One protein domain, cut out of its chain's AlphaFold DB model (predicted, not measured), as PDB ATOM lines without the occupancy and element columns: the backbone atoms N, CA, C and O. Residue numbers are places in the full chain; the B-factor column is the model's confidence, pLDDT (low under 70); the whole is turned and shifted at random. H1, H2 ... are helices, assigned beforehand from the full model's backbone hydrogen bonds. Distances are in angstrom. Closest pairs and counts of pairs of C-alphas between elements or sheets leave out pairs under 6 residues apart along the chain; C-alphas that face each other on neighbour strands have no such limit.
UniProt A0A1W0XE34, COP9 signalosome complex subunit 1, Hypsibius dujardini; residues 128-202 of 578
ATOM      1  N   ASP A 128     185.030 184.254 180.812       81.88
ATOM      2  CA  ASP A 128     185.302 185.619 181.254       81.88
ATOM      3  C   ASP A 128     185.114 186.601 180.099       81.88
ATOM      4  O   ASP A 128     184.475 187.640 180.273       81.88
ATOM      5  N   THR A 129     185.559 186.248 178.894       81.88
ATOM      6  CA  THR A 129     185.299 187.071 177.702       81.88
ATOM      7  C   THR A 129     183.822 187.037 177.285       81.88
ATOM      8  O   THR A 129     183.289 188.047 176.820       81.88
ATOM      9  N   HIS A 130     183.121 185.909 177.463       77.69
ATOM     10  CA  HIS A 130     181.708 185.785 177.086       77.69
ATOM     11  C   HIS A 130     180.763 186.591 177.994       77.69
ATOM     12  O   HIS A 130     179.806 187.184 177.502       77.69
ATOM     13  N   VAL A 131     181.029 186.634 179.305       82.50
ATOM     14  CA  VAL A 131     180.111 187.211 180.308       82.50
ATOM     15  C   VAL A 131     180.709 188.420 181.049       82.50
ATOM     16  O   VAL A 131     180.051 189.066 181.872       82.50
ATOM     17  N   GLY A 132     181.974 188.763 180.806       82.31
ATOM     18  CA  GLY A 132     182.705 189.808 181.532       82.31
ATOM     19  C   GLY A 132     182.030 191.176 181.483       82.31
ATOM     20  O   GLY A 132     181.910 191.831 182.519       82.31
ATOM     21  N   ASN A 133     181.515 191.547 180.309       86.25
ATOM     22  CA  ASN A 133     180.908 192.855 180.052       86.25
ATOM     23  C   ASN A 133     179.460 192.972 180.552       86.25
ATOM     24  O   ASN A 133     178.965 194.084 180.725       86.25
ATOM     25  N   HIS A 134     178.779 191.853 180.810       88.31
ATOM     26  CA  HIS A 134     177.418 191.857 181.344       88.31
ATOM     27  C   HIS A 134     177.410 192.084 182.859       88.31
ATOM     28  O   HIS A 134     178.350 191.729 183.578       88.31
ATOM     29  N   GLN A 135     176.317 192.648 183.365       87.38
ATOM     30  CA  GLN A 135     176.098 192.913 184.788       87.38
ATOM     31  C   GLN A 135     174.675 192.536 185.213       87.38
ATOM     32  O   GLN A 135     173.805 192.254 184.393       87.38
ATOM     33  N   GLY A 136     174.442 192.472 186.524       85.81
ATOM     34  CA  GLY A 136     173.110 192.221 187.068       85.81
ATOM     35  C   GLY A 136     172.583 190.808 186.799       85.81
ATOM     36  O   GLY A 136     173.329 189.827 186.839       85.81
ATOM     37  N   ILE A 137     171.274 190.718 186.562       86.69
ATOM     38  CA  ILE A 137     170.522 189.459 186.438       86.69
ATOM     39  C   ILE A 137     170.848 188.743 185.125       86.69
ATOM     40  O   ILE A 137     170.990 187.521 185.120       86.69
ATOM     41  N   ILE A 138     171.011 189.482 184.015       88.62
ATOM     42  CA  ILE A 138     171.265 188.869 182.699       88.62
ATOM     43  C   ILE A 138     172.564 188.063 182.705       88.62
ATOM     44  O   ILE A 138     172.623 186.981 182.130       88.62
ATOM     45  N   LYS A 139     173.582 188.544 183.429       90.75
ATOM     46  CA  LYS A 139     174.842 187.828 183.649       90.75
ATOM     47  C   LYS A 139     174.610 186.478 184.319       90.75
ATOM     48  O   LYS A 139     175.115 185.465 183.844       90.75
ATOM     49  N   THR A 140     173.816 186.453 185.388       90.25
ATOM     50  CA  THR A 140     173.444 185.206 186.067       90.25
ATOM     51  C   THR A 140     172.676 184.284 185.120       90.25
ATOM     52  O   THR A 140     173.037 183.120 184.992       90.25
ATOM     53  N   GLN A 141     171.671 184.787 184.397       90.44
ATOM     54  CA  GLN A 141     170.875 183.978 183.466       90.44
ATOM     55  C   GLN A 141     171.713 183.382 182.324       90.44
ATOM     56  O   GLN A 141     171.543 182.209 181.993       90.44
ATOM     57  N   ARG A 142     172.652 184.152 181.758       91.75
ATOM     58  CA  ARG A 142     173.604 183.680 180.738       91.75
ATOM     59  C   ARG A 142     174.517 182.582 181.289       91.75
ATOM     60  O   ARG A 142     174.646 181.539 180.659       91.75
ATOM     61  N   LEU A 143     175.076 182.755 182.490       91.81
ATOM     62  CA  LEU A 143     175.899 181.719 183.135       91.81
ATOM     63  C   LEU A 143     175.109 180.435 183.406       91.81
ATOM     64  O   LEU A 143     175.624 179.343 183.187       91.81
ATOM     65  N   LEU A 144     173.849 180.548 183.837       91.75
ATOM     66  CA  LEU A 144     172.979 179.386 184.037       91.75
ATOM     67  C   LEU A 144     172.642 178.679 182.720       91.75
ATOM     68  O   LEU A 144     172.572 177.451 182.690       91.75
ATOM     69  N   HIS A 145     172.472 179.431 181.630       91.25
ATOM     70  CA  HIS A 145     172.284 178.859 180.300       91.25
ATOM     71  C   HIS A 145     173.515 178.061 179.858       91.25
ATOM     72  O   HIS A 145     173.391 176.889 179.499       91.25
ATOM     73  N   VAL A 146     174.711 178.643 179.987       91.12
ATOM     74  CA  VAL A 146     175.970 177.941 179.699       91.12
ATOM     75  C   VAL A 146     176.109 176.700 180.577       91.12
ATOM     76  O   VAL A 146     176.400 175.622 180.067       91.12
ATOM     77  N   ALA A 147     175.815 176.802 181.875       89.88
ATOM     78  CA  ALA A 147     175.858 175.662 182.783       89.88
ATOM     79  C   ALA A 147     174.895 174.540 182.362       89.88
ATOM     80  O   ALA A 147     175.249 173.364 182.439       89.88
ATOM     81  N   LYS A 148     173.693 174.866 181.877       90.12
ATOM     82  CA  LYS A 148     172.726 173.868 181.405       90.12
ATOM     83  C   LYS A 148     173.231 173.139 180.156       90.12
ATOM     84  O   LYS A 148     173.185 171.908 180.131       90.12
ATOM     85  N   HIS A 149     173.747 173.876 179.173       88.69
ATOM     86  CA  HIS A 149     174.039 173.367 177.827       88.69
ATOM     87  C   HIS A 149     175.490 172.934 177.585       88.69
ATOM     88  O   HIS A 149     175.740 172.189 176.643       88.69
ATOM     89  N   CYS A 150     176.436 173.342 178.430       88.44
ATOM     90  CA  CYS A 150     177.856 173.016 178.305       88.44
ATOM     91  C   CYS A 150     178.338 172.233 179.537       88.44
ATOM     92  O   CYS A 150     178.725 172.839 180.540       88.44
ATOM     93  N   PRO A 151     178.332 170.885 179.500       86.56
ATOM     94  CA  PRO A 151     178.859 170.061 180.586       86.56
ATOM     95  C   PRO A 151     180.296 170.395 181.029       86.56
ATOM     96  O   PRO A 151     180.497 170.452 182.245       86.56
ATOM     97  N   PRO A 152     181.285 170.641 180.133       86.00
ATOM     98  CA  PRO A 152     182.659 170.899 180.571       86.00
ATOM     99  C   PRO A 152     182.805 172.224 181.330       86.00
ATOM    100  O   PRO A 152     183.548 172.282 182.299       86.00
ATOM    101  N   LEU A 153     182.043 173.257 180.959       86.56
ATOM    102  CA  LEU A 153     182.100 174.584 181.591       86.56
ATOM    103  C   LEU A 153     181.103 174.752 182.749       86.56
ATOM    104  O   LEU A 153     181.025 175.817 183.364       86.56
ATOM    105  N   ARG A 154     180.312 173.718 183.061       88.31
ATOM    106  CA  ARG A 154     179.198 173.801 184.019       88.31
ATOM    107  C   ARG A 154     179.644 174.236 185.410       88.31
ATOM    108  O   ARG A 154     179.005 175.098 186.011       88.31
ATOM    109  N   VAL A 155     180.709 173.632 185.935       88.19
ATOM    110  CA  VAL A 155     181.178 173.896 187.304       88.19
ATOM    111  C   VAL A 155     181.669 175.338 187.439       88.19
ATOM    112  O   VAL A 155     181.282 176.025 188.385       88.19
ATOM    113  N   ASP A 156     182.451 175.820 186.476       87.81
ATOM    114  CA  ASP A 156     183.022 177.169 186.521       87.81
ATOM    115  C   ASP A 156     181.956 178.239 186.277       87.81
ATOM    116  O   ASP A 156     181.883 179.216 187.026       87.81
ATOM    117  N   ALA A 157     181.024 177.996 185.348       90.38
ATOM    118  CA  ALA A 157     179.872 178.865 185.131       90.38
ATOM    119  C   ALA A 157     179.007 179.007 186.400       90.38
ATOM    120  O   ALA A 157     178.616 180.119 186.762       90.38
ATOM    121  N   LEU A 158     178.754 177.909 187.126       90.38
ATOM    122  CA  LEU A 158     178.007 177.934 188.391       90.38
ATOM    123  C   LEU A 158     178.780 178.649 189.514       90.38
ATOM    124  O   LEU A 158     178.185 179.428 190.262       90.38
ATOM    125  N   LYS A 159     180.104 178.459 189.623       89.12
ATOM    126  CA  LYS A 159     180.950 179.196 190.585       89.12
ATOM    127  C   LYS A 159     180.929 180.706 190.307       89.12
ATOM    128  O   LYS A 159     180.742 181.504 191.232       89.12
ATOM    129  N   MET A 160     181.065 181.110 189.042       88.62
ATOM    130  CA  MET A 160     180.953 182.511 188.622       88.62
ATOM    131  C   MET A 160     179.553 183.074 188.896       88.62
ATOM    132  O   MET A 160     179.432 184.210 189.367       88.62
ATOM    133  N   ALA A 161     178.502 182.278 188.669       90.25
ATOM    134  CA  ALA A 161     177.124 182.670 188.947       90.25
ATOM    135  C   ALA A 161     176.910 182.930 190.443       90.25
ATOM    136  O   ALA A 161     176.380 183.980 190.793       90.25
ATOM    137  N   LEU A 162     177.396 182.057 191.335       89.00
ATOM    138  CA  LEU A 162     177.311 182.265 192.789       89.00
ATOM    139  C   LEU A 162     177.986 183.570 193.227       89.00
ATOM    140  O   LEU A 162     177.414 184.333 194.008       89.00
ATOM    141  N   LYS A 163     179.173 183.869 192.684       88.56
ATOM    142  CA  LYS A 163     179.889 185.123 192.966       88.56
ATOM    143  C   LYS A 163     179.122 186.350 192.466       88.56
ATOM    144  O   LYS A 163     179.157 187.395 193.114       88.56
ATOM    145  N   ASN A 164     178.442 186.249 191.323       87.94
ATOM    146  CA  ASN A 164     177.606 187.332 190.805       87.94
ATOM    147  C   ASN A 164     176.326 187.517 191.637       87.94
ATOM    148  O   ASN A 164     175.992 188.643 191.985       87.94
ATOM    149  N   ILE A 165     175.670 186.421 192.028       87.00
ATOM    150  CA  ILE A 165     174.458 186.424 192.860       87.00
ATOM    151  C   ILE A 165     174.709 187.093 194.216       87.00
ATOM    152  O   ILE A 165     173.887 187.875 194.692       87.00
ATOM    153  N   GLN A 166     175.874 186.850 194.823       84.50
ATOM    154  CA  GLN A 166     176.266 187.526 196.063       84.50
ATOM    155  C   GLN A 166     176.380 189.051 195.898       84.50
ATOM    156  O   GLN A 166     176.100 189.785 196.842       84.50
ATOM    157  N   LYS A 167     176.738 189.541 194.701       84.50
ATOM    158  CA  LYS A 167     176.756 190.980 194.389       84.50
ATOM    159  C   LYS A 167     175.356 191.530 194.117       84.50
ATOM    160  O   LYS A 167     175.047 192.627 194.570       84.50
ATOM    161  N   THR A 168     174.514 190.792 193.393       79.25
ATOM    162  CA  THR A 168     173.147 191.226 193.052       79.25
ATOM    163  C   THR A 168     172.150 191.038 194.195       79.25
ATOM    164  O   THR A 168     171.062 191.597 194.140       79.25
ATOM    165  N   SER A 169     172.539 190.337 195.268       79.06
ATOM    166  CA  SER A 169     171.702 190.056 196.445       79.06
ATOM    167  C   SER A 169     170.454 189.219 196.133       79.06
ATOM    168  O   SER A 169     169.434 189.337 196.810       79.06
ATOM    169  N   GLU A 170     170.529 188.350 195.124       81.06
ATOM    170  CA  GLU A 170     169.408 187.508 194.702       81.06
ATOM    171  C   GLU A 170     169.326 186.219 195.537       81.06
ATOM    172  O   GLU A 170     170.008 185.224 195.292       81.06
ATOM    173  N   VAL A 171     168.473 186.231 196.560       81.50
ATOM    174  CA  VAL A 171     168.426 185.152 197.559       81.50
ATOM    175  C   VAL A 171     167.809 183.861 197.008       81.50
ATOM    176  O   VAL A 171     168.288 182.772 197.316       81.50
ATOM    177  N   ALA A 172     166.757 183.964 196.187       80.38
ATOM    178  CA  ALA A 172     166.009 182.801 195.702       80.38
ATOM    179  C   ALA A 172     166.841 181.908 194.766       80.38
ATOM    180  O   ALA A 172     166.790 180.681 194.877       80.38
ATOM    181  N   LEU A 173     167.638 182.509 193.873       84.62
ATOM    182  CA  LEU A 173     168.526 181.755 192.990       84.62
ATOM    183  C   LEU A 173     169.770 181.230 193.711       84.62
ATOM    184  O   LEU A 173     170.253 180.168 193.334       84.62
ATOM    185  N   TYR A 174     170.271 181.899 194.755       86.62
ATOM    186  CA  TYR A 174     171.492 181.475 195.454       86.62
ATOM    187  C   TYR A 174     171.424 180.023 195.950       86.62
ATOM    188  O   TYR A 174     172.320 179.229 195.660       86.62
ATOM    189  N   THR A 175     170.338 179.653 196.637       85.44
ATOM    190  CA  THR A 175     170.151 178.288 197.153       85.44
ATOM    191  C   THR A 175     170.034 177.272 196.019       85.44
ATOM    192  O   THR A 175     170.688 176.236 196.059       85.44
ATOM    193  N   LYS A 176     169.265 177.594 194.971       88.44
ATOM    194  CA  LYS A 176     169.076 176.707 193.814       88.44
ATOM    195  C   LYS A 176     170.390 176.448 193.071       88.44
ATOM    196  O   LYS A 176     170.734 175.305 192.806       88.44
ATOM    197  N   VAL A 177     171.157 177.499 192.787       88.69
ATOM    198  CA  VAL A 177     172.451 177.392 192.093       88.69
ATOM    199  C   VAL A 177     173.469 176.620 192.935       88.69
ATOM    200  O   VAL A 177     174.286 175.877 192.394       88.69
ATOM    201  N   HIS A 178     173.414 176.751 194.264       88.44
ATOM    202  CA  HIS A 178     174.252 175.967 195.171       88.44
ATOM    203  C   HIS A 178     173.905 174.470 195.141       88.44
ATOM    204  O   HIS A 178     174.807 173.633 195.058       88.44
ATOM    205  N   GLU A 179     172.615 174.127 195.140       88.06
ATOM    206  CA  GLU A 179     172.136 172.748 194.978       88.06
ATOM    207  C   GLU A 179     172.522 172.159 193.610       88.06
ATOM    208  O   GLU A 179     173.009 171.025 193.534       88.06
ATOM    209  N   ASP A 180     172.401 172.948 192.539       87.06
ATOM    210  CA  ASP A 180     172.805 172.569 191.181       87.06
ATOM    211  C   ASP A 180     174.327 172.342 191.083       87.06
ATOM    212  O   ASP A 180     174.786 171.381 190.459       87.06
ATOM    213  N   LEU A 181     175.139 173.161 191.761       87.25
ATOM    214  CA  LEU A 181     176.588 172.959 191.852       87.25
ATOM    215  C   LEU A 181     176.931 171.691 192.644       87.25
ATOM    216  O   LEU A 181     177.780 170.904 192.224       87.25
ATOM    217  N   LYS A 182     176.252 171.459 193.770       86.81
ATOM    218  CA  LYS A 182     176.449 170.264 194.597       86.81
ATOM    219  C   LYS A 182     176.118 168.986 193.827       86.81
ATOM    220  O   LYS A 182     176.883 168.025 193.896       86.81
ATOM    221  N   SER A 183     175.005 168.966 193.095       86.94
ATOM    222  CA  SER A 183     174.614 167.819 192.266       86.94
ATOM    223  C   SER A 183     175.579 167.603 191.094       86.94
ATOM    224  O   SER A 183     175.977 166.466 190.835       86.94
ATOM    225  N   SER A 184     176.047 168.681 190.458       84.62
ATOM    226  CA  SER A 184     177.045 168.622 189.382       84.62
ATOM    227  C   SER A 184     178.374 168.029 189.862       84.62
ATOM    228  O   SER A 184     178.898 167.112 189.231       84.62
ATOM    229  N   LEU A 185     178.880 168.462 191.020       84.94
ATOM    230  CA  LEU A 185     180.095 167.899 191.622       84.94
ATOM    231  C   LEU A 185     179.903 166.435 192.052       84.94
ATOM    232  O   LEU A 185     180.797 165.611 191.859       84.94
ATOM    233  N   ALA A 186     178.728 166.082 192.585       83.00
ATOM    234  CA  ALA A 186     178.405 164.701 192.955       83.00
ATOM    235  C   ALA A 186     178.344 163.755 191.740       83.00
ATOM    236  O   ALA A 186     178.659 162.575 191.872       83.00
ATOM    237  N   SER A 187     177.988 164.271 190.559       81.38
ATOM    238  CA  SER A 187     178.007 163.519 189.296       81.38
ATOM    239  C   SER A 187     179.411 163.278 188.720       81.38
ATOM    240  O   SER A 187     179.549 162.588 187.713       81.38
ATOM    241  N   GLY A 188     180.459 163.805 189.364       75.19
ATOM    242  CA  GLY A 188     181.855 163.609 188.964       75.19
ATOM    243  C   GLY A 188     182.404 164.665 188.001       75.19
ATOM    244  O   GLY A 188     183.558 164.547 187.588       75.19
ATOM    245  N   LEU A 189     181.622 165.700 187.667       76.12
ATOM    246  CA  LEU A 189     182.105 166.854 186.902       76.12
ATOM    247  C   LEU A 189     183.106 167.660 187.742       76.12
ATOM    248  O   LEU A 189     182.911 167.863 188.941       76.12
ATOM    249  N   LYS A 190     184.172 168.138 187.100       73.75
ATOM    250  CA  LYS A 190     185.192 169.012 187.695       73.75
ATOM    251  C   LYS A 190     185.262 170.304 186.884       73.75
ATOM    252  O   LYS A 190     184.940 170.271 185.701       73.75
ATOM    253  N   GLY A 191     185.649 171.409 187.523       65.88
ATOM    254  CA  GLY A 191     185.979 172.640 186.793       65.88
ATOM    255  C   GLY A 191     187.248 172.473 185.955       65.88
ATOM    256  O   GLY A 191     187.960 171.476 186.117       65.88
ATOM    257  N   GLU A 192     187.539 173.447 185.098       63.75
ATOM    258  CA  GLU A 192     188.714 173.477 184.216       63.75
ATOM    259  C   GLU A 192     190.026 173.255 184.987       63.75
ATOM    260  O   GLU A 192     190.879 172.480 184.554       63.75
ATOM    261  N   ASP A 193     190.136 173.818 186.193       60.41
ATOM    262  CA  ASP A 193     191.304 173.676 187.078       60.41
ATOM    263  C   ASP A 193     191.365 172.327 187.829       60.41
ATOM    264  O   ASP A 193     192.230 172.102 188.678       60.41
ATOM    265  N   GLY A 194     190.411 171.422 187.593       61.69
ATOM    266  CA  GLY A 194     190.235 170.198 188.380       61.69
ATOM    267  C   GLY A 194     189.692 170.443 189.793       61.69
ATOM    268  O   GLY A 194     189.589 169.501 190.585       61.69
ATOM    269  N   ASP A 195     189.325 171.689 190.107       62.75
ATOM    270  CA  ASP A 195     188.850 172.113 191.415       62.75
ATOM    271  C   ASP A 195     187.405 171.656 191.671       62.75
ATOM    272  O   ASP A 195     186.442 172.149 191.070       62.75
ATOM    273  N   SER A 196     187.255 170.723 192.610       63.81
ATOM    274  CA  SER A 196     185.974 170.193 193.080       63.81
ATOM    275  C   SER A 196     185.495 170.835 194.387       63.81
ATOM    276  O   SER A 196     184.626 170.277 195.061       63.81
ATOM    277  N   VAL A 197     186.082 171.961 194.807       73.31
ATOM    278  CA  VAL A 197     185.689 172.623 196.053       73.31
ATOM    279  C   VAL A 197     184.296 173.231 195.904       73.31
ATOM    280  O   VAL A 197     184.054 174.123 195.090       73.31
ATOM    281  N   LEU A 198     183.373 172.747 196.735       77.25
ATOM    282  CA  LEU A 198     182.052 173.334 196.915       77.25
ATOM    283  C   LEU A 198     182.169 174.520 197.890       77.25
ATOM    284  O   LEU A 198     182.524 174.302 199.054       77.25
ATOM    285  N   PRO A 199     181.849 175.760 197.474       80.44
ATOM    286  CA  PRO A 199     181.765 176.886 198.397       80.44
ATOM    287  C   PRO A 199     180.746 176.594 199.503       80.44
ATOM    288  O   PRO A 199     179.681 176.031 199.244       80.44
ATOM    289  N   LYS A 200     181.046 176.968 200.751       80.38
ATOM    290  CA  LYS A 200     180.098 176.792 201.859       80.38
ATOM    291  C   LYS A 200     178.858 177.663 201.620       80.38
ATOM    292  O   LYS A 200     178.999 178.839 201.297       80.38
ATOM    293  N   LEU A 201     177.668 177.086 201.803       84.12
ATOM    294  CA  LEU A 201     176.417 177.840 201.757       84.12
ATOM    295  C   LEU A 201     176.375 178.824 202.932       84.12
ATOM    296  O   LEU A 201     176.530 178.422 204.089       84.12
ATOM    297  N   ASP A 202     176.190 180.106 202.634       85.88
ATOM    298  CA  ASP A 202     176.088 181.145 203.654       85.88
ATOM    299  C   ASP A 202     174.625 181.386 204.064       85.88
ATOM    300  O   ASP A 202     173.950 182.309 203.604       85.88
TER     301      ASP A 202
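This is residues 128 to 202 of the 578 residues of the protein "COP9 signalosome complex subunit 1" of Hypsibius dujardini (UniProt A0A1W0XE34). What is the shape? H4, H3 and H2 form a small up-and-down bundle with H3 touching both others; short H1 lies beside H2, and residues 187 to 202, with no named element, fold back along the outside. How large is it? The printed part has 75 residues and, in order, helices H1 to H4: all helix, compact, with a radius of gyration of the C-alphas of 11.4 A, spanning 30 by 28 by 18 A.

What touches H4? H4, residues 171 to 186, and H3, residues 154 to 168, form a hairpin, a shallow tilt of 19 degrees, opposite ways; their closest C-alphas, Leu 158 and Leu 181, are 6.2 A apart. What lies beyond? H3 and H2, residues 136 to 149, form another hairpin at 15 degrees, closest C-alphas Ala 147 and Arg 154, 4.0 A. H1, residues 128 to 131, only just touches H2, with 3 pairs of C-alphas within 8 A. Are O i to N i+4 pairs within hydrogen-bond range? In H2 9 of 10 are, in H3 10 of 11, in H4 10 of 12; H1 is too short.

How long are the helices? H4 measures 23.2 A, H2 21.0 A, H3 20.5 A and H1 5.5 A. Where are the anchors? C-alpha 128 is at (185.302, 185.619, 181.254) and C-alpha 186 at (178.405, 164.701, 192.955).

Is there a cut? The printed part has no cut, and its three links are tight. Where is confidence low? Residues 191 to 196 are under 70.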